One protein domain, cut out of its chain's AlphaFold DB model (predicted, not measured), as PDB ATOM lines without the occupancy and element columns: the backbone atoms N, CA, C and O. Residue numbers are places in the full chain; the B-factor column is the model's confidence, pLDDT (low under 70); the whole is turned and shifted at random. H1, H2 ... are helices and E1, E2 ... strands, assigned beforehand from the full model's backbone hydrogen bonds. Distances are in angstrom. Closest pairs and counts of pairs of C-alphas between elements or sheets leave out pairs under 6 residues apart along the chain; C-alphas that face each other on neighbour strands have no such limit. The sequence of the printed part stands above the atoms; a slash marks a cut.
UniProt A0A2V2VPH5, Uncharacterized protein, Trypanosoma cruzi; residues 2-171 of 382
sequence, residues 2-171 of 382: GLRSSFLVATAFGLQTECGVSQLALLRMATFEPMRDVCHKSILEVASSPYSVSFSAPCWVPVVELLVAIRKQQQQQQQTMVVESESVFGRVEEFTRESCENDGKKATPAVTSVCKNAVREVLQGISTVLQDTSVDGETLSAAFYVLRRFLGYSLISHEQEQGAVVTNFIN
ATOM      1  N   GLY A   2     -17.951  43.256   6.321       90.75
ATOM      2  CA  GLY A   2     -18.742  43.608   7.519       90.75
ATOM      3  C   GLY A   2     -18.250  42.960   8.823       90.75
ATOM      4  O   GLY A   2     -17.974  43.664   9.785       90.75
ATOM      5  N   LEU A   3     -18.012  41.643   8.816       92.31
ATOM      6  CA  LEU A   3     -17.511  40.910   9.990       92.31
ATOM      7  C   LEU A   3     -16.118  41.372  10.456       92.31
ATOM      8  O   LEU A   3     -15.860  41.439  11.651       92.31
ATOM      9  N   ARG A   4     -15.234  41.752   9.522       94.56
ATOM     10  CA  ARG A   4     -13.920  42.333   9.845       94.56
ATOM     11  C   ARG A   4     -14.075  43.675  10.556       94.56
ATOM     12  O   ARG A   4     -13.388  43.925  11.536       94.56
ATOM     13  N   SER A   5     -14.974  44.533  10.073       93.88
ATOM     14  CA  SER A   5     -15.260  45.818  10.716       93.88
ATOM     15  C   SER A   5     -15.840  45.627  12.117       93.88
ATOM     16  O   SER A   5     -15.392  46.295  13.042       93.88
ATOM     17  N   SER A   6     -16.771  44.684  12.297       94.00
ATOM     18  CA  SER A   6     -17.290  44.321  13.622       94.00
ATOM     19  C   SER A   6     -16.188  43.813  14.547       94.00
ATOM     20  O   SER A   6     -16.120  44.256  15.689       94.00
ATOM     21  N   PHE A   7     -15.293  42.955  14.044       96.12
ATOM     22  CA  PHE A   7     -14.148  42.475  14.814       96.12
ATOM     23  C   PHE A   7     -13.250  43.638  15.244       96.12
ATOM     24  O   PHE A   7     -12.962  43.778  16.424       96.12
ATOM     25  N   LEU A   8     -12.879  44.526  14.320       95.12
ATOM     26  CA  LEU A   8     -12.042  45.689  14.618       95.12
ATOM     27  C   LEU A   8     -12.671  46.612  15.674       95.12
ATOM     28  O   LEU A   8     -11.971  47.081  16.567       95.12
ATOM     29  N   VAL A   9     -13.982  46.859  15.586       95.62
ATOM     30  CA  VAL A   9     -14.718  47.666  16.569       95.62
ATOM     31  C   VAL A   9     -14.727  46.973  17.930       95.62
ATOM     32  O   VAL A   9     -14.386  47.607  18.923       95.62
ATOM     33  N   ALA A  10     -15.047  45.678  17.989       95.50
ATOM     34  CA  ALA A  10     -15.007  44.915  19.235       95.50
ATOM     35  C   ALA A  10     -13.623  44.995  19.897       95.50
ATOM     36  O   ALA A  10     -13.523  45.301  21.085       95.50
ATOM     37  N   THR A  11     -12.561  44.840  19.105       94.31
ATOM     38  CA  THR A  11     -11.174  44.973  19.557       94.31
ATOM     39  C   THR A  11     -10.879  46.369  20.100       94.31
ATOM     40  O   THR A  11     -10.327  46.494  21.188       94.31
ATOM     41  N   ALA A  12     -11.291  47.424  19.388       93.69
ATOM     42  CA  ALA A  12     -11.069  48.816  19.792       93.69
ATOM     43  C   ALA A  12     -11.755  49.191  21.114       93.69
ATOM     44  O   ALA A  12     -11.246  50.039  21.845       93.69
ATOM     45  N   PHE A  13     -12.882  48.551  21.433       93.62
ATOM     46  CA  PHE A  13     -13.604  48.739  22.693       93.62
ATOM     47  C   PHE A  13     -13.275  47.673  23.755       93.62
ATOM     48  O   PHE A  13     -13.851  47.703  24.841       93.62
ATOM     49  N   GLY A  14     -12.355  46.742  23.475       90.81
ATOM     50  CA  GLY A  14     -11.957  45.685  24.411       90.81
ATOM     51  C   GLY A  14     -13.046  44.645  24.707       90.81
ATOM     52  O   GLY A  14     -13.018  44.008  25.761       90.81
ATOM     53  N   LEU A  15     -13.999  44.463  23.791       94.56
ATOM     54  CA  LEU A  15     -15.150  43.567  23.918       94.56
ATOM     55  C   LEU A  15     -14.752  42.110  23.610       94.56
ATOM     56  O   LEU A  15     -14.881  41.633  22.483       94.56
ATOM     57  N   GLN A  16     -14.212  41.404  24.610       92.00
ATOM     58  CA  GLN A  16     -13.576  40.085  24.424       92.00
ATOM     59  C   GLN A  16     -14.513  39.013  23.851       92.00
ATOM     60  O   GLN A  16     -14.101  38.218  23.006       92.00
ATOM     61  N   THR A  17     -15.772  38.989  24.291       92.75
ATOM     62  CA  THR A  17     -16.760  38.008  23.823       92.75
ATOM     63  C   THR A  17     -17.040  38.206  22.334       92.75
ATOM     64  O   THR A  17     -17.034  37.259  21.552       92.75
ATOM     65  N   GLU A  18     -17.226  39.454  21.924       95.00
ATOM     66  CA  GLU A  18     -17.515  39.877  20.561       95.00
ATOM     67  C   GLU A  18     -16.306  39.672  19.642       95.00
ATOM     68  O   GLU A  18     -16.476  39.252  18.492       95.00
ATOM     69  N   CYS A  19     -15.089  39.890  20.154       93.81
ATOM     70  CA  CYS A  19     -13.843  39.513  19.488       93.81
ATOM     71  C   CYS A  19     -13.818  38.013  19.186       93.81
ATOM     72  O   CYS A  19     -13.672  37.625  18.027       93.81
ATOM     73  N   GLY A  20     -14.043  37.177  20.206       92.69
ATOM     74  CA  GLY A  20     -14.049  35.721  20.064       92.69
ATOM     75  C   GLY A  20     -15.112  35.223  19.082       92.69
ATOM     76  O   GLY A  20     -14.817  34.409  18.207       92.69
ATOM     77  N   VAL A  21     -16.337  35.756  19.157       94.44
ATOM     78  CA  VAL A  21     -17.425  35.408  18.222       94.44
ATOM     79  C   VAL A  21     -17.067  35.802  16.788       94.44
ATOM     80  O   VAL A  21     -17.253  35.002  15.866       94.44
ATOM     81  N   SER A  22     -16.531  37.008  16.586       95.31
ATOM     82  CA  SER A  22     -16.171  37.500  15.252       95.31
ATOM     83  C   SER A  22     -15.023  36.696  14.640       95.31
ATOM     84  O   SER A  22     -15.085  36.317  13.469       95.31
ATOM     85  N   GLN A  23     -14.000  36.388  15.438       94.44
ATOM     86  CA  GLN A  23     -12.855  35.584  15.023       94.44
ATOM     87  C   GLN A  23     -13.268  34.144  14.698       94.44
ATOM     88  O   GLN A  23     -12.912  33.634  13.637       94.44
ATOM     89  N   LEU A  24     -14.094  33.513  15.538       95.19
ATOM     90  CA  LEU A  24     -14.623  32.171  15.282       95.19
ATOM     91  C   LEU A  24     -15.463  32.123  14.001       95.19
ATOM     92  O   LEU A  24     -15.350  31.179  13.219       95.19
ATOM     93  N   ALA A  25     -16.297  33.137  13.759       96.06
ATOM     94  CA  ALA A  25     -17.075  33.229  12.531       96.06
ATOM     95  C   ALA A  25     -16.170  33.370  11.292       96.06
ATOM     96  O   ALA A  25     -16.401  32.682  10.298       96.06
ATOM     97  N   LEU A  26     -15.105  34.182  11.362       96.25
ATOM     98  CA  LEU A  26     -14.112  34.296  10.286       96.25
ATOM     99  C   LEU A  26     -13.397  32.963  10.027       96.25
ATOM    100  O   LEU A  26     -13.283  32.565   8.871       96.25
ATOM    101  N   LEU A  27     -12.977  32.247  11.073       95.38
ATOM    102  CA  LEU A  27     -12.326  30.935  10.948       95.38
ATOM    103  C   LEU A  27     -13.260  29.886  10.339       95.38
ATOM    104  O   LEU A  27     -12.861  29.137   9.451       95.38
ATOM    105  N   ARG A  28     -14.535  29.865  10.749       95.31
ATOM    106  CA  ARG A  28     -15.544  28.984  10.141       95.31
ATOM    107  C   ARG A  28     -15.739  29.295   8.664       95.31
ATOM    108  O   ARG A  28     -15.789  28.375   7.855       95.31
ATOM    109  N   MET A  29     -15.807  30.572   8.293       95.25
ATOM    110  CA  MET A  29     -15.889  30.969   6.886       95.25
ATOM    111  C   MET A  29     -14.624  30.605   6.099       95.25
ATOM    112  O   MET A  29     -14.724  30.273   4.922       95.25
ATOM    113  N   ALA A  30     -13.453  30.597   6.739       93.94
ATOM    114  CA  ALA A  30     -12.195  30.231   6.095       93.94
ATOM    115  C   ALA A  30     -12.102  28.742   5.701       93.94
ATOM    116  O   ALA A  30     -11.247  28.365   4.895       93.94
ATOM    117  N   THR A  31     -12.996  27.892   6.222       93.75
ATOM    118  CA  THR A  31     -13.116  26.491   5.781       93.75
ATOM    119  C   THR A  31     -13.582  26.378   4.326       93.75
ATOM    120  O   THR A  31     -13.238  25.412   3.646       93.75
ATOM    121  N   PHE A  32     -14.286  27.394   3.813       93.56
ATOM    122  CA  PHE A  32     -14.648  27.497   2.405       93.56
ATOM    123  C   PHE A  32     -13.476  28.087   1.618       93.56
ATOM    124  O   PHE A  32     -13.109  29.247   1.810       93.56
ATOM    125  N   GLU A  33     -12.903  27.298   0.706       89.38
ATOM    126  CA  GLU A  33     -11.697  27.650  -0.058       89.38
ATOM    127  C   GLU A  33     -11.730  29.054  -0.702       89.38
ATOM    128  O   GLU A  33     -10.761  29.788  -0.514       89.38
ATOM    129  N   PRO A  34     -12.834  29.520  -1.329       91.44
ATOM    130  CA  PRO A  34     -12.883  30.860  -1.924       91.44
ATOM    131  C   PRO A  34     -12.780  32.011  -0.911       91.44
ATOM    132  O   PRO A  34     -12.452  33.136  -1.281       91.44
ATOM    133  N   MET A  35     -13.098  31.751   0.360       92.25
ATOM    134  CA  MET A  35     -13.121  32.751   1.431       92.25
ATOM    135  C   MET A  35     -11.908  32.657   2.360       92.25
ATOM    136  O   MET A  35     -11.690  33.575   3.153       92.25
ATOM    137  N   ARG A  36     -11.115  31.582   2.258       91.50
ATOM    138  CA  ARG A  36     -10.006  31.260   3.166       91.50
ATOM    139  C   ARG A  36      -9.052  32.430   3.369       91.50
ATOM    140  O   ARG A  36      -8.917  32.920   4.489       91.50
ATOM    141  N   ASP A  37      -8.461  32.920   2.287       91.56
ATOM    142  CA  ASP A  37      -7.430  33.957   2.360       91.56
ATOM    143  C   ASP A  37      -8.000  35.294   2.832       91.56
ATOM    144  O   ASP A  37      -7.390  35.976   3.651       91.56
ATOM    145  N   VAL A  38      -9.210  35.653   2.391       93.19
ATOM    146  CA  VAL A  38      -9.881  36.894   2.813       93.19
ATOM    147  C   VAL A  38     -10.178  36.872   4.315       93.19
ATOM    148  O   VAL A  38      -9.998  37.884   5.001       93.19
ATOM    149  N   CYS A  39     -10.622  35.732   4.842       95.50
ATOM    150  CA  CYS A  39     -10.915  35.554   6.259       95.50
ATOM    151  C   CYS A  39      -9.640  35.537   7.111       95.50
ATOM    152  O   CYS A  39      -9.574  36.269   8.099       95.50
ATOM    153  N   HIS A  40      -8.615  34.781   6.712       95.38
ATOM    154  CA  HIS A  40      -7.322  34.754   7.403       95.38
ATOM    155  C   HIS A  40      -6.657  36.134   7.414       95.38
ATOM    156  O   HIS A  40      -6.272  36.625   8.475       95.38
ATOM    157  N   LYS A  41      -6.631  36.819   6.265       94.94
ATOM    158  CA  LYS A  41      -6.141  38.195   6.155       94.94
ATOM    159  C   LYS A  41      -6.911  39.151   7.061       94.94
ATOM    160  O   LYS A  41      -6.294  39.952   7.746       94.94
ATOM    161  N   SER A  42      -8.236  39.028   7.137       96.12
ATOM    162  CA  SER A  42      -9.051  39.858   8.035       96.12
ATOM    163  C   SER A  42      -8.669  39.678   9.509       96.12
ATOM    164  O   SER A  42      -8.674  40.655  10.254       96.12
ATOM    165  N   ILE A  43      -8.336  38.455   9.936       96.81
ATOM    166  CA  ILE A  43      -7.888  38.179  11.309       96.81
ATOM    167  C   ILE A  43      -6.515  38.816  11.561       96.81
ATOM    168  O   ILE A  43      -6.346  39.522  12.555       96.81
ATOM    169  N   LEU A  44      -5.557  38.615  10.648       97.12
ATOM    170  CA  LEU A  44      -4.204  39.168  10.770       97.12
ATOM    171  C   LEU A  44      -4.190  40.700  10.704       97.12
ATOM    172  O   LEU A  44      -3.471  41.335  11.465       97.12
ATOM    173  N   GLU A  45      -5.028  41.309   9.862       96.00
ATOM    174  CA  GLU A  45      -5.183  42.765   9.786       96.00
ATOM    175  C   GLU A  45      -5.635  43.347  11.134       96.00
ATOM    176  O   GLU A  45      -5.034  44.307  11.620       96.00
ATOM    177  N   VAL A  46      -6.640  42.749  11.786       96.75
ATOM    178  CA  VAL A  46      -7.089  43.206  13.113       96.75
ATOM    179  C   VAL A  46      -6.008  42.965  14.172       96.75
ATOM    180  O   VAL A  46      -5.759  43.855  14.987       96.75
ATOM    181  N   ALA A  47      -5.312  41.825  14.127       96.88
ATOM    182  CA  ALA A  47      -4.198  41.524  15.031       96.88
ATOM    183  C   ALA A  47      -2.990  42.464  14.844       96.88
ATOM    184  O   ALA A  47      -2.277  42.743  15.800       96.88
ATOM    185  N   SER A  48      -2.776  42.991  13.636       97.06
ATOM    186  CA  SER A  48      -1.734  43.989  13.352       97.06
ATOM    187  C   SER A  48      -2.142  45.422  13.720       97.06
ATOM    188  O   SER A  48      -1.316  46.333  13.692       97.06
ATOM    189  N   SER A  49      -3.412  45.651  14.071       96.00
ATOM    190  CA  SER A  49      -3.908  46.984  14.415       96.00
ATOM    191  C   SER A  49      -3.424  47.443  15.802       96.00
ATOM    192  O   SER A  49      -3.141  46.605  16.663       96.00
ATOM    193  N   PRO A  50      -3.414  48.761  16.088       92.62
ATOM    194  CA  PRO A  50      -3.089  49.283  17.421       92.62
ATOM    195  C   PRO A  50      -4.020  48.764  18.527       92.62
ATOM    196  O   PRO A  50      -3.629  48.682  19.687       92.62
ATOM    197  N   TYR A  51      -5.250  48.393  18.168       93.88
ATOM    198  CA  TYR A  51      -6.268  47.937  19.112       93.88
ATOM    199  C   TYR A  51      -6.024  46.510  19.616       93.88
ATOM    200  O   TYR A  51      -6.568  46.129  20.650       93.88
ATOM    201  N   SER A  52      -5.171  45.732  18.940       94.38
ATOM    202  CA  SER A  52      -4.770  44.384  19.378       94.38
ATOM    203  C   SER A  52      -4.124  44.363  20.768       94.38
ATOM    204  O   SER A  52      -4.068  43.315  21.403       94.38
ATOM    205  N   VAL A  53      -3.719  45.525  21.293       93.62
ATOM    206  CA  VAL A  53      -3.302  45.705  22.690       93.62
ATOM    207  C   VAL A  53      -4.364  45.238  23.698       93.62
ATOM    208  O   VAL A  53      -4.036  44.886  24.827       93.62
ATOM    209  N   SER A  54      -5.637  45.227  23.294       92.19
ATOM    210  CA  SER A  54      -6.765  44.769  24.104       92.19
ATOM    211  C   SER A  54      -7.109  43.294  23.895       92.19
ATOM    212  O   SER A  54      -8.074  42.829  24.492       92.19
ATOM    213  N   PHE A  55      -6.384  42.542  23.064       94.50
ATOM    214  CA  PHE A  55      -6.622  41.106  22.916       94.50
ATOM    215  C   PHE A  55      -6.259  40.343  24.185       94.50
ATOM    216  O   PHE A  55      -5.153  40.466  24.704       94.50
ATOM    217  N   SER A  56      -7.186  39.493  24.620       94.44
ATOM    218  CA  SER A  56      -6.915  38.437  25.592       94.44
ATOM    219  C   SER A  56      -6.202  37.244  24.949       94.44
ATOM    220  O   SER A  56      -6.239  37.056  23.729       94.44
ATOM    221  N   ALA A  57      -5.595  36.390  25.771       95.06
ATOM    222  CA  ALA A  57      -4.919  35.174  25.334       95.06
ATOM    223  C   ALA A  57      -5.784  34.278  24.420       95.06
ATOM    224  O   ALA A  57      -5.278  33.863  23.375       95.06
ATOM    225  N   PRO A  58      -7.090  34.042  24.687       95.06
ATOM    226  CA  PRO A  58      -7.954  33.292  23.771       95.06
ATOM    227  C   PRO A  58      -8.106  33.926  22.384       95.06
ATOM    228  O   PRO A  58      -8.278  33.203  21.410       95.06
ATOM    229  N   CYS A  59      -8.019  35.258  22.269       95.06
ATOM    230  CA  CYS A  59      -8.035  35.938  20.969       95.06
ATOM    231  C   CYS A  59      -6.700  35.764  20.223       95.06
ATOM    232  O   CYS A  59      -6.672  35.741  18.990       95.06
ATOM    233  N   TRP A  60      -5.590  35.623  20.956       96.56
ATOM    234  CA  TRP A  60      -4.270  35.373  20.379       96.56
ATOM    235  C   TRP A  60      -4.075  33.933  19.907       96.56
ATOM    236  O   TRP A  60      -3.354  33.743  18.932       96.56
ATOM    237  N   VAL A  61      -4.721  32.935  20.525       96.19
ATOM    238  CA  VAL A  61      -4.563  31.515  20.146       96.19
ATOM    239  C   VAL A  61      -4.782  31.291  18.639       96.19
ATOM    240  O   VAL A  61      -3.841  30.840  17.984       96.19
ATOM    241  N   PRO A  62      -5.911  31.701  18.022       95.56
ATOM    242  CA  PRO A  62      -6.098  31.466  16.594       95.56
ATOM    243  C   PRO A  62      -5.161  32.297  15.715       95.56
ATOM    244  O   PRO A  62      -4.810  31.877  14.616       95.56
ATOM    245  N   VAL A  63      -4.729  33.478  16.179       97.44
ATOM    246  CA  VAL A  63      -3.717  34.281  15.471       97.44
ATOM    247  C   VAL A  63      -2.387  33.531  15.435       97.44
ATOM    248  O   VAL A  63      -1.754  33.460  14.386       97.44
ATOM    249  N   VAL A  64      -1.973  32.938  16.556       97.12
ATOM    250  CA  VAL A  64      -0.753  32.129  16.642       97.12
ATOM    251  C   VAL A  64      -0.856  30.905  15.737       97.12
ATOM    252  O   VAL A  64       0.062  30.666  14.958       97.12
ATOM    253  N   GLU A  65      -1.967  30.170  15.782       95.44
ATOM    254  CA  GLU A  65      -2.203  29.012  14.909       95.44
ATOM    255  C   GLU A  65      -2.104  29.387  13.421       95.44
ATOM    256  O   GLU A  65      -1.452  28.688  12.643       95.44
ATOM    257  N   LEU A  66      -2.671  30.536  13.030       95.50
ATOM    258  CA  LEU A  66      -2.558  31.083  11.675       95.50
ATOM    259  C   LEU A  66      -1.106  31.403  11.300       95.50
ATOM    260  O   LEU A  66      -0.658  31.031  10.216       95.50
ATOM    261  N   LEU A  67      -0.349  32.060  12.183       96.75
ATOM    262  CA  LEU A  67       1.064  32.379  11.945       96.75
ATOM    263  C   LEU A  67       1.923  31.112  11.824       96.75
ATOM    264  O   LEU A  67       2.813  31.047  10.975       96.75
ATOM    265  N   VAL A  68       1.635  30.090  12.631       95.19
ATOM    266  CA  VAL A  68       2.279  28.771  12.555       95.19
ATOM    267  C   VAL A  68       1.966  28.096  11.221       95.19
ATOM    268  O   VAL A  68       2.885  27.639  10.538       95.19
ATOM    269  N   ALA A  69       0.700  28.088  10.799       93.06
ATOM    270  CA  ALA A  69       0.289  27.525   9.515       93.06
ATOM    271  C   ALA A  69       0.966  28.237   8.329       93.06
ATOM    272  O   ALA A  69       1.506  27.576   7.439       93.06
ATOM    273  N   ILE A  70       1.020  29.574   8.350       92.56
ATOM    274  CA  ILE A  70       1.727  30.381   7.344       92.56
ATOM    275  C   ILE A  70       3.217  30.033   7.328       92.56
ATOM    276  O   ILE A  70       3.804  29.847   6.261       92.56
ATOM    277  N   ARG A  71       3.846  29.879   8.499       92.38
ATOM    278  CA  ARG A  71       5.262  29.508   8.584       92.38
ATOM    279  C   ARG A  71       5.539  28.135   7.961       92.38
ATOM    280  O   ARG A  71       6.544  27.998   7.261       92.38
ATOM    281  N   LYS A  72       4.658  27.149   8.165       90.50
ATOM    282  CA  LYS A  72       4.762  25.829   7.515       90.50
ATOM    283  C   LYS A  72       4.644  25.943   5.991       90.50
ATOM    284  O   LYS A  72       5.467  25.386   5.270       90.50
ATOM    285  N   GLN A  73       3.687  26.727   5.495       87.81
ATOM    286  CA  GLN A  73       3.523  26.972   4.054       87.81
ATOM    287  C   GLN A  73       4.771  27.619   3.430       87.81
ATOM    288  O   GLN A  73       5.230  27.193   2.370       87.81
ATOM    289  N   GLN A  74       5.397  28.576   4.123       85.06
ATOM    290  CA  GLN A  74       6.643  29.200   3.666       85.06
ATOM    291  C   GLN A  74       7.805  28.204   3.546       85.06
ATOM    292  O   GLN A  74       8.607  28.308   2.618       85.06
ATOM    293  N   GLN A  75       7.920  27.239   4.467       83.25
ATOM    294  CA  GLN A  75       8.940  26.183   4.378       83.25
ATOM    295  C   GLN A  75       8.739  25.300   3.139       83.25
ATOM    296  O   GLN A  75       9.713  24.837   2.552       83.25
ATOM    297  N   GLN A  76       7.492  25.151   2.694       83.00
ATOM    298  CA  GLN A  76       7.109  24.452   1.466       83.00
ATOM    299  C   GLN A  76       7.158  25.357   0.216       83.00
ATOM    300  O   GLN A  76       6.584  25.020  -0.816       83.00
ATOM    301  N   GLN A  77       7.846  26.505   0.297       76.38
ATOM    302  CA  GLN A  77       8.013  27.496  -0.779       76.38
ATOM    303  C   GLN A  77       6.708  28.157  -1.262       76.38
ATOM    304  O   GLN A  77       6.691  28.800  -2.311       76.38
ATOM    305  N   GLN A  78       5.628  28.075  -0.483       74.88
ATOM    306  CA  GLN A  78       4.394  28.813  -0.749       74.88
ATOM    307  C   GLN A  78       4.471  30.190  -0.075       74.88
ATOM    308  O   GLN A  78       4.568  30.301   1.147       74.88
ATOM    309  N   GLN A  79       4.456  31.262  -0.873       66.81
ATOM    310  CA  GLN A  79       4.534  32.643  -0.380       66.81
ATOM    311  C   GLN A  79       3.141  33.239  -0.146       66.81
ATOM    312  O   GLN A  79       2.730  34.180  -0.821       66.81
ATOM    313  N   THR A  80       2.412  32.695   0.825       76.38
ATOM    314  CA  THR A  80       1.055  33.152   1.156       76.38
ATOM    315  C   THR A  80       1.075  33.997   2.431       76.38
ATOM    316  O   THR A  80       1.676  33.605   3.428       76.38
ATOM    317  N   MET A  81       0.427  35.170   2.406       82.44
ATOM    318  CA  MET A  81       0.198  36.052   3.571       82.44
ATOM    319  C   MET A  81       1.455  36.485   4.364       82.44
ATOM    320  O   MET A  81       1.392  36.755   5.566       82.44
ATOM    321  N   VAL A  82       2.622  36.561   3.708       86.25
ATOM    322  CA  VAL A  82       3.893  36.930   4.365       86.25
ATOM    323  C   VAL A  82       3.828  38.350   4.935       86.25
ATOM    324  O   VAL A  82       4.195  38.565   6.087       86.25
ATOM    325  N   VAL A  83       3.316  39.312   4.164       90.12
ATOM    326  CA  VAL A  83       3.238  40.727   4.568       90.12
ATOM    327  C   VAL A  83       2.326  40.903   5.779       90.12
ATOM    328  O   VAL A  83       2.658  41.622   6.722       90.12
ATOM    329  N   GLU A  84       1.191  40.214   5.781       93.38
ATOM    330  CA  GLU A  84       0.231  40.215   6.878       93.38
ATOM    331  C   GLU A  84       0.856  39.627   8.149       93.38
ATOM    332  O   GLU A  84       0.727  40.217   9.221       93.38
ATOM    333  N   SER A  85       1.597  38.518   8.031       93.75
ATOM    334  CA  SER A  85       2.307  37.919   9.169       93.75
ATOM    335  C   SER A  85       3.381  38.850   9.748       93.75
ATOM    336  O   SER A  85       3.445  39.041  10.962       93.75
ATOM    337  N   GLU A  86       4.168  39.508   8.891       94.69
ATOM    338  CA  GLU A  86       5.189  40.477   9.306       94.69
ATOM    339  C   GLU A  86       4.576  41.726   9.950       94.69
ATOM    340  O   GLU A  86       5.146  42.268  10.893       94.69
ATOM    341  N   SER A  87       3.379  42.137   9.526       96.44
ATOM    342  CA  SER A  87       2.654  43.250  10.151       96.44
ATOM    343  C   SER A  87       2.240  42.924  11.592       96.44
ATOM    344  O   SER A  87       2.361  43.771  12.478       96.44
ATOM    345  N   VAL A  88       1.802  41.687  11.857       97.38
ATOM    346  CA  VAL A  88       1.510  41.227  13.226       97.38
ATOM    347  C   VAL A  88       2.790  41.169  14.062       97.38
ATOM    348  O   VAL A  88       2.801  41.662  15.189       97.38
ATOM    349  N   PHE A  89       3.884  40.629  13.510       96.69
ATOM    350  CA  PHE A  89       5.169  40.604  14.212       96.69
ATOM    351  C   PHE A  89       5.668  42.009  14.556       96.69
ATOM    352  O   PHE A  89       6.067  42.225  15.696       96.69
ATOM    353  N   GLY A  90       5.574  42.966  13.629       95.25
ATOM    354  CA  GLY A  90       5.933  44.363  13.880       95.25
ATOM    355  C   GLY A  90       5.125  44.984  15.021       95.25
ATOM    356  O   GLY A  90       5.690  45.631  15.900       95.25
ATOM    357  N   ARG A  91       3.814  44.721  15.086       95.44
ATOM    358  CA  ARG A  91       2.959  45.237  16.168       95.44
ATOM    359  C   ARG A  91       3.297  44.634  17.536       95.44
ATOM    360  O   ARG A  91       3.314  45.354  18.538       95.44
ATOM    361  N   VAL A  92       3.585  43.332  17.598       95.06
ATOM    362  CA  VAL A  92       4.009  42.669  18.847       95.06
ATOM    363  C   VAL A  92       5.411  43.119  19.267       95.06
ATOM    364  O   VAL A  92       5.656  43.336  20.456       95.06
ATOM    365  N   GLU A  93       6.314  43.328  18.311       93.56
ATOM    366  CA  GLU A  93       7.635  43.913  18.551       93.56
ATOM    367  C   GLU A  93       7.515  45.319  19.159       93.56
ATOM    368  O   GLU A  93       8.212  45.622  20.127       93.56
ATOM    369  N   GLU A  94       6.588  46.152  18.676       91.00
ATOM    370  CA  GLU A  94       6.313  47.471  19.259       91.00
ATOM    371  C   GLU A  94       5.850  47.371  20.722       91.00
ATOM    372  O   GLU A  94       6.417  48.053  21.578       91.00
ATOM    373  N   PHE A  95       4.899  46.479  21.047       90.69
ATOM    374  CA  PHE A  95       4.483  46.244  22.443       90.69
ATOM    375  C   PHE A  95       5.649  45.770  23.320       90.69
ATOM    376  O   PHE A  95       5.814  46.225  24.454       90.69
ATOM    377  N   THR A  96       6.474  44.867  22.789       89.19
ATOM    378  CA  THR A  96       7.617  44.279  23.495       89.19
ATOM    379  C   THR A  96       8.694  45.319  23.770       89.19
ATOM    380  O   THR A  96       9.191  45.413  24.896       89.19
ATOM    381  N   ARG A  97       9.018  46.151  22.776       86.62
ATOM    382  CA  ARG A  97       9.969  47.254  22.911       86.62
ATOM    383  C   ARG A  97       9.480  48.274  23.936       86.62
ATOM    384  O   ARG A  97      10.223  48.590  24.863       86.62
ATOM    385  N   GLU A  98       8.229  48.727  23.834       84.12
ATOM    386  CA  GLU A  98       7.639  49.682  24.784       84.12
ATOM    387  C   GLU A  98       7.581  49.122  26.216       84.12
ATOM    388  O   GLU A  98       7.832  49.843  27.183       84.12
ATOM    389  N   SER A  99       7.317  47.823  26.374       82.31
ATOM    390  CA  SER A  99       7.368  47.133  27.670       82.31
ATOM    391  C   SER A  99       8.781  47.130  28.287       82.31
ATOM    392  O   SER A  99       8.922  47.251  29.510       82.31
ATOM    393  N   CYS A 100       9.831  47.039  27.457       79.06
ATOM    394  CA  CYS A 100      11.231  46.928  27.887       79.06
ATOM    395  C   CYS A 100      11.948  48.280  28.090       79.06
ATOM    396  O   CYS A 100      12.738  48.425  29.028       79.06
ATOM    397  N   GLU A 101      11.721  49.268  27.216       70.62
ATOM    398  CA  GLU A 101      12.427  50.562  27.234       70.62
ATOM    399  C   GLU A 101      11.947  51.496  28.360       70.62
ATOM    400  O   GLU A 101      12.718  52.299  28.891       70.62
ATOM    401  N   ASN A 102      10.694  51.347  28.792       58.88
ATOM    402  CA  ASN A 102      10.026  52.293  29.686       58.88
ATOM    403  C   ASN A 102      10.314  52.105  31.186       58.88
ATOM    404  O   ASN A 102       9.802  52.869  32.002       58.88
ATOM    405  N   ASP A 103      11.166  51.149  31.570       51.47
ATOM    406  CA  ASP A 103      11.594  50.967  32.969       51.47
ATOM    407  C   ASP A 103      12.586  52.067  33.442       51.47
ATOM    408  O   ASP A 103      12.974  52.071  34.608       51.47
ATOM    409  N   GLY A 104      13.002  53.011  32.577       50.22
ATOM    410  CA  GLY A 104      14.056  53.991  32.898       50.22
ATOM    411  C   GLY A 104      13.747  55.486  32.714       50.22
ATOM    412  O   GLY A 104      14.288  56.292  33.472       50.22
ATOM    413  N   LYS A 105      12.932  55.919  31.736       50.59
ATOM    414  CA  LYS A 105      12.694  57.362  31.478       50.59
ATOM    415  C   LYS A 105      11.312  57.653  30.873       50.59
ATOM    416  O   LYS A 105      10.923  57.040  29.894       50.59
ATOM    417  N   LYS A 106      10.641  58.682  31.417       47.09
ATOM    418  CA  LYS A 106       9.580  59.520  30.803       47.09
ATOM    419  C   LYS A 106       8.352  58.841  30.154       47.09
ATOM    420  O   LYS A 106       7.635  59.518  29.426       47.09
ATOM    421  N   ALA A 107       8.039  57.583  30.442       53.00
ATOM    422  CA  ALA A 107       6.758  56.999  30.040       53.00
ATOM    423  C   ALA A 107       5.690  57.165  31.128       53.00
ATOM    424  O   ALA A 107       5.980  57.060  32.323       53.00
ATOM    425  N   THR A 108       4.442  57.408  30.726       60.41
ATOM    426  CA  THR A 108       3.291  57.349  31.631       60.41
ATOM    427  C   THR A 108       3.135  55.909  32.140       60.41
ATOM    428  O   THR A 108       2.988  54.998  31.325       60.41
ATOM    429  N   PRO A 109       3.111  55.670  33.466       64.56
ATOM    430  CA  PRO A 109       3.044  54.320  34.043       64.56
ATOM    431  C   PRO A 109       1.890  53.461  33.504       64.56
ATOM    432  O   PRO A 109       2.019  52.244  33.399       64.56
ATOM    433  N   ALA A 110       0.781  54.106  33.129       65.44
ATOM    434  CA  ALA A 110      -0.388  53.462  32.541       65.44
ATOM    435  C   ALA A 110      -0.126  52.862  31.146       65.44
ATOM    436  O   ALA A 110      -0.648  51.799  30.839       65.44
ATOM    437  N   VAL A 111       0.695  53.491  30.300       69.00
ATOM    438  CA  VAL A 111       0.999  52.953  28.957       69.00
ATOM    439  C   VAL A 111       1.913  51.735  29.074       69.00
ATOM    440  O   VAL A 111       1.693  50.710  28.428       69.00
ATOM    441  N   THR A 112       2.889  51.805  29.982       73.75
ATOM    442  CA  THR A 112       3.798  50.694  30.277       73.75
ATOM    443  C   THR A 112       3.056  49.479  30.834       73.75
ATOM    444  O   THR A 112       3.371  48.352  30.458       73.75
ATOM    445  N   SER A 113       2.069  49.670  31.719       80.75
ATOM    446  CA  SER A 113       1.283  48.552  32.261       80.75
ATOM    447  C   SER A 113       0.394  47.898  31.202       80.75
ATOM    448  O   SER A 113       0.312  46.672  31.162       80.75
ATOM    449  N   VAL A 114      -0.209  48.691  30.311       86.12
ATOM    450  CA  VAL A 114      -1.016  48.187  29.192       86.12
ATOM    451  C   VAL A 114      -0.169  47.340  28.239       86.12
ATOM    452  O   VAL A 114      -0.545  46.207  27.954       86.12
ATOM    453  N   CYS A 115       1.009  47.817  27.823       86.12
ATOM    454  CA  CYS A 115       1.889  47.046  26.935       86.12
ATOM    455  C   CYS A 115       2.451  45.787  27.610       86.12
ATOM    456  O   CYS A 115       2.504  44.730  26.985       86.12
ATOM    457  N   LYS A 116       2.806  45.860  28.903       87.44
ATOM    458  CA  LYS A 116       3.214  44.681  29.693       87.44
ATOM    459  C   LYS A 116       2.115  43.617  29.727       87.44
ATOM    460  O   LYS A 116       2.405  42.434  29.575       87.44
ATOM    461  N   ASN A 117       0.861  44.030  29.909       90.81
ATOM    462  CA  ASN A 117      -0.271  43.109  29.877       90.81
ATOM    463  C   ASN A 117      -0.493  42.545  28.469       90.81
ATOM    464  O   ASN A 117      -0.624  41.336  28.343       90.81
ATOM    465  N   ALA A 118      -0.444  43.366  27.418       92.81
ATOM    466  CA  ALA A 118      -0.599  42.894  26.041       92.81
ATOM    467  C   ALA A 118       0.449  41.831  25.668       92.81
ATOM    468  O   ALA A 118       0.096  40.779  25.140       92.81
ATOM    469  N   VAL A 119       1.725  42.054  26.012       93.06
ATOM    470  CA  VAL A 119       2.787  41.050  25.822       93.06
ATOM    471  C   VAL A 119       2.470  39.776  26.607       93.06
ATOM    472  O   VAL A 119       2.591  38.682  26.064       93.06
ATOM    473  N   ARG A 120       2.003  39.886  27.856       93.44
ATOM    474  CA  ARG A 120       1.600  38.715  28.646       93.44
ATOM    475  C   ARG A 120       0.473  37.925  27.978       93.44
ATOM    476  O   ARG A 120       0.585  36.706  27.910       93.44
ATOM    477  N   GLU A 121      -0.570  38.585  27.480       95.69
ATOM    478  CA  GLU A 121      -1.693  37.924  26.797       95.69
ATOM    479  C   GLU A 121      -1.231  37.218  25.510       95.69
ATOM    480  O   GLU A 121      -1.612  36.073  25.265       95.69
ATOM    481  N   VAL A 122      -0.343  37.846  24.726       95.75
ATOM    482  CA  VAL A 122       0.291  37.221  23.548       95.75
ATOM    483  C   VAL A 122       1.057  35.963  23.951       95.75
ATOM    484  O   VAL A 122       0.886  34.903  23.344       95.75
ATOM    485  N   LEU A 123       1.904  36.071  24.981       95.00
ATOM    486  CA  LEU A 123       2.728  34.961  25.448       95.00
ATOM    487  C   LEU A 123       1.868  33.820  26.009       95.00
ATOM    488  O   LEU A 123       2.151  32.660  25.734       95.00
ATOM    489  N   GLN A 124       0.782  34.125  26.718       94.75
ATOM    490  CA  GLN A 124      -0.191  33.125  27.166       94.75
ATOM    491  C   GLN A 124      -0.892  32.425  25.997       94.75
ATOM    492  O   GLN A 124      -1.047  31.202  26.023       94.75
ATOM    493  N   GLY A 125      -1.262  33.173  24.953       94.19
ATOM    494  CA  GLY A 125      -1.837  32.605  23.737       94.19
ATOM    495  C   GLY A 125      -0.896  31.597  23.074       94.19
ATOM    496  O   GLY A 125      -1.290  30.466  22.801       94.19
ATOM    497  N   ILE A 126       0.380  31.951  22.884       94.81
ATOM    498  CA  ILE A 126       1.350  31.023  22.278       94.81
ATOM    499  C   ILE A 126       1.749  29.869  23.202       94.81
ATOM    500  O   ILE A 126       1.946  28.761  22.711       94.81
ATOM    501  N   SER A 127       1.811  30.074  24.521       93.56
ATOM    502  CA  SER A 127       2.016  28.971  25.469       93.56
ATOM    503  C   SER A 127       0.898  27.938  25.376       93.56
ATOM    504  O   SER A 127       1.189  26.746  25.390       93.56
ATOM    505  N   THR A 128      -0.353  28.377  25.193       92.44
ATOM    506  CA  THR A 128      -1.498  27.474  24.986       92.44
ATOM    507  C   THR A 128      -1.300  26.606  23.741       92.44
ATOM    508  O   THR A 128      -1.493  25.396  23.801       92.44
ATOM    509  N   VAL A 129      -0.831  27.195  22.633       92.25
ATOM    510  CA  VAL A 129      -0.532  26.457  21.390       92.25
ATOM    511  C   VAL A 129       0.652  25.495  21.565       92.25
ATOM    512  O   VAL A 129       0.627  24.377  21.063       92.25
ATOM    513  N   LEU A 130       1.699  25.894  22.292       90.50
ATOM    514  CA  LEU A 130       2.884  25.056  22.516       90.50
ATOM    515  C   LEU A 130       2.621  23.863  23.451       90.50
ATOM    516  O   LEU A 130       3.248  22.805  23.309       90.50
ATOM    517  N   GLN A 131       1.702  24.028  24.404       88.19
ATOM    518  CA  GLN A 131       1.295  22.988  25.350       88.19
ATOM    519  C   GLN A 131       0.403  21.910  24.720       88.19
ATOM    520  O   GLN A 131       0.255  20.842  25.313       88.19
ATOM    521  N   ASP A 132      -0.136  22.130  23.516       85.75
ATOM    522  CA  ASP A 132      -0.856  21.089  22.784       85.75
ATOM    523  C   ASP A 132       0.106  19.968  22.361       85.75
ATOM    524  O   ASP A 132       0.917  20.100  21.442       85.75
ATOM    525  N   THR A 133       0.025  18.840  23.063       75.75
ATOM    526  CA  THR A 133       0.887  17.666  22.870       75.75
ATOM    527  C   THR A 133       0.588  16.895  21.587       75.75
ATOM    528  O   THR A 133       1.406  16.066  21.193       75.75
ATOM    529  N   SER A 134      -0.534  17.177  20.917       80.00
ATOM    530  CA  SER A 134      -0.942  16.488  19.688       80.00
ATOM    531  C   SER A 134      -0.199  16.964  18.433       80.00
ATOM    532  O   SER A 134      -0.243  16.299  17.398       80.00
ATOM    533  N   VAL A 135       0.504  18.100  18.513       80.44
ATOM    534  CA  VAL A 135       1.181  18.711  17.362       80.44
ATOM    535  C   VAL A 135       2.467  17.972  16.973       80.44
ATOM    536  O   VAL A 135       3.279  17.598  17.827       80.44
ATOM    537  N   ASP A 136       2.681  17.829  15.663       86.50
ATOM    538  CA  ASP A 136       3.898  17.250  15.086       86.50
ATOM    539  C   ASP A 136       5.143  18.148  15.287       86.50
ATOM    540  O   ASP A 136       5.064  19.322  15.668       86.50
ATOM    541  N   GLY A 137       6.331  17.588  15.028       85.44
ATOM    542  CA  GLY A 137       7.602  18.304  15.188       85.44
ATOM    543  C   GLY A 137       7.738  19.535  14.283       85.44
ATOM    544  O   GLY A 137       8.324  20.537  14.691       85.44
ATOM    545  N   GLU A 138       7.155  19.507  13.081       88.81
ATOM    546  CA  GLU A 138       7.161  20.655  12.163       88.81
ATOM    547  C   GLU A 138       6.333  21.821  12.706       88.81
ATOM    548  O   GLU A 138       6.778  22.970  12.693       88.81
ATOM    549  N   THR A 139       5.138  21.532  13.222       90.88
ATOM    550  CA  THR A 139       4.251  22.523  13.840       90.88
ATOM    551  C   THR A 139       4.897  23.108  15.083       90.88
ATOM    552  O   THR A 139       4.873  24.324  15.264       90.88
ATOM    553  N   LEU A 140       5.561  22.281  15.894       90.62
ATOM    554  CA  LEU A 140       6.316  22.766  17.044       90.62
ATOM    555  C   LEU A 140       7.486  23.675  16.635       90.62
ATOM    556  O   LEU A 140       7.670  24.739  17.222       90.62
ATOM    557  N   SER A 141       8.256  23.296  15.611       92.31
ATOM    558  CA  SER A 141       9.344  24.127  15.077       92.31
ATOM    559  C   SER A 141       8.828  25.485  14.582       92.31
ATOM    560  O   SER A 141       9.396  26.537  14.895       92.31
ATOM    561  N   ALA A 142       7.698  25.490  13.869       94.19
ATOM    562  CA  ALA A 142       7.032  26.710  13.432       94.19
ATOM    563  C   ALA A 142       6.500  27.547  14.614       94.19
ATOM    564  O   ALA A 142       6.658  28.768  14.611       94.19
ATOM    565  N   ALA A 143       5.956  26.922  15.659       94.88
ATOM    566  CA  ALA A 143       5.524  27.609  16.876       94.88
ATOM    567  C   ALA A 143       6.702  28.242  17.636       94.88
ATOM    568  O   ALA A 143       6.612  29.394  18.058       94.88
ATOM    569  N   PHE A 144       7.850  27.561  17.728       95.44
ATOM    570  CA  PHE A 144       9.072  28.148  18.286       95.44
ATOM    571  C   PHE A 144       9.589  29.332  17.469       95.44
ATOM    572  O   PHE A 144      10.069  30.312  18.045       95.44
ATOM    573  N   TYR A 145       9.448  29.301  16.141       95.06
ATOM    574  CA  TYR A 145       9.743  30.464  15.307       95.06
ATOM    575  C   TYR A 145       8.848  31.661  15.666       95.06
ATOM    576  O   TYR A 145       9.364  32.756  15.894       95.06
ATOM    577  N   VAL A 146       7.530  31.461  15.772       96.38
ATOM    578  CA  VAL A 146       6.583  32.527  16.151       96.38
ATOM    579  C   VAL A 146       6.909  33.060  17.550       96.38
ATOM    580  O   VAL A 146       7.012  34.273  17.734       96.38
ATOM    581  N   LEU A 147       7.183  32.178  18.516       96.38
ATOM    582  CA  LEU A 147       7.567  32.565  19.874       96.38
ATOM    583  C   LEU A 147       8.852  33.400  19.885       96.38
ATOM    584  O   LEU A 147       8.913  34.430  20.556       96.38
ATOM    585  N   ARG A 148       9.869  33.002  19.111       94.75
ATOM    586  CA  ARG A 148      11.103  33.785  18.958       94.75
ATOM    587  C   ARG A 148      10.808  35.197  18.459       94.75
ATOM    588  O   ARG A 148      11.412  36.140  18.963       94.75
ATOM    589  N   ARG A 149       9.920  35.339  17.470       94.44
ATOM    590  CA  ARG A 149       9.540  36.646  16.910       94.44
ATOM    591  C   ARG A 149       8.783  37.497  17.928       94.44
ATOM    592  O   ARG A 149       9.075  38.678  18.024       94.44
ATOM    593  N   PHE A 150       7.890  36.907  18.721       94.44
ATOM    594  CA  PHE A 150       7.132  37.628  19.752       94.44
ATOM    595  C   PHE A 150       7.968  38.057  20.958       94.44
ATOM    596  O   PHE A 150       7.680  39.074  21.574       94.44
ATOM    597  N   LEU A 151       9.015  37.305  21.295       91.81
ATOM    598  CA  LEU A 151       9.942  37.684  22.361       91.81
ATOM    599  C   LEU A 151      11.007  38.691  21.907       91.81
ATOM    600  O   LEU A 151      11.686  39.288  22.750       91.81
ATOM    601  N   GLY A 152      11.218  38.804  20.596       89.56
ATOM    602  CA  GLY A 152      12.276  39.596  19.991       89.56
ATOM    603  C   GLY A 152      11.873  41.044  19.754       89.56
ATOM    604  O   GLY A 152      10.735  41.338  19.406       89.56
ATOM    605  N   TYR A 153      12.833  41.951  19.906       87.69
ATOM    606  CA  TYR A 153      12.690  43.336  19.471       87.69
ATOM    607  C   TYR A 153      14.028  43.909  19.013       87.69
ATOM    608  O   TYR A 153      15.092  43.473  19.459       87.69
ATOM    609  N   SER A 154      13.983  44.896  18.130       84.56
ATOM    610  CA  SER A 154      15.162  45.479  17.498       84.56
ATOM    611  C   SER A 154      15.370  46.913  17.971       84.56
ATOM    612  O   SER A 154      14.433  47.712  18.008       84.56
ATOM    613  N   LEU A 155      16.614  47.266  18.299       78.56
ATOM    614  CA  LEU A 155      17.012  48.648  18.568       78.56
ATOM    615  C   LEU A 155      18.010  49.115  17.521       78.56
ATOM    616  O   LEU A 155      19.020  48.456  17.273       78.56
ATOM    617  N   ILE A 156      17.737  50.282  16.949       76.94
ATOM    618  CA  ILE A 156      18.624  50.941  15.997       76.94
ATOM    619  C   ILE A 156      19.501  51.915  16.782       76.94
ATOM    620  O   ILE A 156      18.994  52.850  17.400       76.94
ATOM    621  N   SER A 157      20.816  51.695  16.791       66.00
ATOM    622  CA  SER A 157      21.775  52.647  17.351       66.00
ATOM    623  C   SER A 157      22.473  53.423  16.237       66.00
ATOM    624  O   SER A 157      22.947  52.856  15.257       66.00
ATOM    625  N   HIS A 158      22.557  54.740  16.409       64.75
ATOM    626  CA  HIS A 158      23.289  55.644  15.514       64.75
ATOM    627  C   HIS A 158      24.698  55.972  16.046       64.75
ATOM    628  O   HIS A 158      25.326  56.926  15.609       64.75
ATOM    629  N   GLU A 159      25.184  55.201  17.021       54.75
ATOM    630  CA  GLU A 159      26.389  55.513  17.805       54.75
ATOM    631  C   GLU A 159      27.709  55.124  17.111       54.75
ATOM    632  O   GLU A 159      28.777  55.363  17.669       54.75
ATOM    633  N   GLN A 160      27.676  54.513  15.919       55.91
ATOM    634  CA  GLN A 160      28.887  54.122  15.186       55.91
ATOM    635  C   GLN A 160      29.119  55.020  13.967       55.91
ATOM    636  O   GLN A 160      28.213  55.244  13.170       55.91
ATOM    637  N   GLU A 161      30.368  55.459  13.774       48.56
ATOM    638  CA  GLU A 161      30.823  56.278  12.631       48.56
ATOM    639  C   GLU A 161      30.560  55.629  11.251       48.56
ATOM    640  O   GLU A 161      30.673  56.288  10.222       48.56
ATOM    641  N   GLN A 162      30.191  54.343  11.217       55.81
ATOM    642  CA  GLN A 162      29.964  53.532  10.014       55.81
ATOM    643  C   GLN A 162      28.475  53.326   9.664       55.81
ATOM    644  O   GLN A 162      28.172  52.607   8.715       55.81
ATOM    645  N   GLY A 163      27.547  53.959  10.393       59.47
ATOM    646  CA  GLY A 163      26.109  53.928  10.101       59.47
ATOM    647  C   GLY A 163      25.253  53.297  11.202       59.47
ATOM    648  O   GLY A 163      25.737  52.924  12.269       59.47
ATOM    649  N   ALA A 164      23.946  53.214  10.937       65.38
ATOM    650  CA  ALA A 164      22.976  52.656  11.873       65.38
ATOM    651  C   ALA A 164      23.217  51.152  12.090       65.38
ATOM    652  O   ALA A 164      23.248  50.382  11.130       65.38
ATOM    653  N   VAL A 165      23.351  50.727  13.347       73.94
ATOM    654  CA  VAL A 165      23.477  49.313  13.719       73.94
ATOM    655  C   VAL A 165      22.166  48.836  14.322       73.94
ATOM    656  O   VAL A 165      21.683  49.401  15.300       73.94
ATOM    657  N   VAL A 166      21.600  47.777  13.743       78.94
ATOM    658  CA  VAL A 166      20.410  47.107  14.274       78.94
ATOM    659  C   VAL A 166      20.856  45.995  15.220       78.94
ATOM    660  O   VAL A 166      21.472  45.021  14.787       78.94
ATOM    661  N   THR A 167      20.548  46.130  16.509       77.69
ATOM    662  CA  THR A 167      20.777  45.081  17.509       77.69
ATOM    663  C   THR A 167      19.459  44.397  17.854       77.69
ATOM    664  O   THR A 167      18.502  45.052  18.266       77.69
ATOM    665  N   ASN A 168      19.447  43.066  17.770       84.69
ATOM    666  CA  ASN A 168      18.316  42.240  18.186       84.69
ATOM    667  C   ASN A 168      18.411  41.901  19.678       84.69
ATOM    668  O   ASN A 168      19.402  41.333  20.148       84.69
ATOM    669  N   PHE A 169      17.348  42.197  20.408       86.94
ATOM    670  CA  PHE A 169      17.162  41.882  21.813       86.94
ATOM    671  C   PHE A 169      16.052  40.851  21.994       86.94
ATOM    672  O   PHE A 169      15.224  40.638  21.114       86.94
ATOM    673  N   ILE A 170      16.063  40.204  23.157       90.50
ATOM    674  CA  ILE A 170      14.978  39.343  23.621       90.50
ATOM    675  C   ILE A 170      14.494  39.911  24.952       90.50
ATOM    676  O   ILE A 170      15.318  40.308  25.780       90.50
ATOM    677  N   ASN A 171      13.184  39.927  25.175       89.50
ATOM    678  CA  ASN A 171      12.601  40.305  26.458       89.50
ATOM    679  C   ASN A 171      12.981  39.285  27.551       89.50
ATOM    680  O   ASN A 171      12.394  38.211  27.685       89.50
TER     681      ASN A 171
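What this domain is: This is residues 2 to 171 of the 382 residues of an uncharacterized protein of Trypanosoma cruzi (UniProt A0A2V2VPH5). Eight helices make a crossed-over helical body: a three-helix bundle, H1, H2 and H3, packs at one end, and the helical hairpin H7 and H8 crosses H5 and H6 in the rest. A two-strand hairpin, E1 and E2, lies at the end away from that bundle, with E1 packing on H6. The 170 printed residues hold eight named helices and then two named strands, an antiparallel sheet in the order E1, E2; the class is mostly helix. The whole is compact, with a radius of gyration of the C-alphas of 16.8 A, and spans 54 by 38 by 30 A.

How they stand to each other: H1, residues 2 to 12, and H2, residues 16 to 30, form a hairpin at a shallow tilt of 30 degrees, their closest C-alphas, Phe 7 and Ser 22, 5.4 A apart. H3, residues 33 to 47, joins them in an up-and-down bundle, each helix running against the one before. H4, residues 50 to 54, touches H1, closest at the C-alphas of Ala 12 and Tyr 51, 4.9 A. H5, residues 57 to 75, is the hub, touching five helices. H6, residues 82 to 101, only just touches H5, with 3 pairs of C-alphas within 8 A, the closest Leu 67 and Ser 85, 6.3 A. H7, residues 109 to 131, touches residues 57 to 65 of H5 with its residues 121 to 129 alone, at a steep tilt of 60 degrees, closest at the C-alphas of Ala 57 and Gly 125, 4.3 A. H8, residues 137 to 151, forms a hairpin with H7 at a shallow tilt of 7 degrees. E1, residues 152 to 157, and E2, residues 165 to 170, form an antiparallel hairpin, with N 153 and O 169 at 3.0 A. The closest C-alphas of H6 and E1 are Glu 93 and Tyr 153, 5.2 A. Every O i to N i+4 pair is within hydrogen-bond range in H1, H2, H6, H7 and H8; H3 has 9 of 11, H5 13 of 15, and H4 0 of 1, with 1 of 2 O i to N i+3 pairs.

Where its parts are: H1 begins at C-alpha 2 (-18.742, 43.608, 7.519). H5 measures 26.7 A, H6 28.0 A and H7 32.6 A. E2 ends at C-alpha 170 (14.978, 39.343, 23.621).

The domain as a whole: The farthest C-alphas, Phe 32 and Glu 161, are 54.8 A apart. The printed part has no cut and no long link. pLDDT is under 70 at residue 79, residues 102 to 111 and residues 157 to 164.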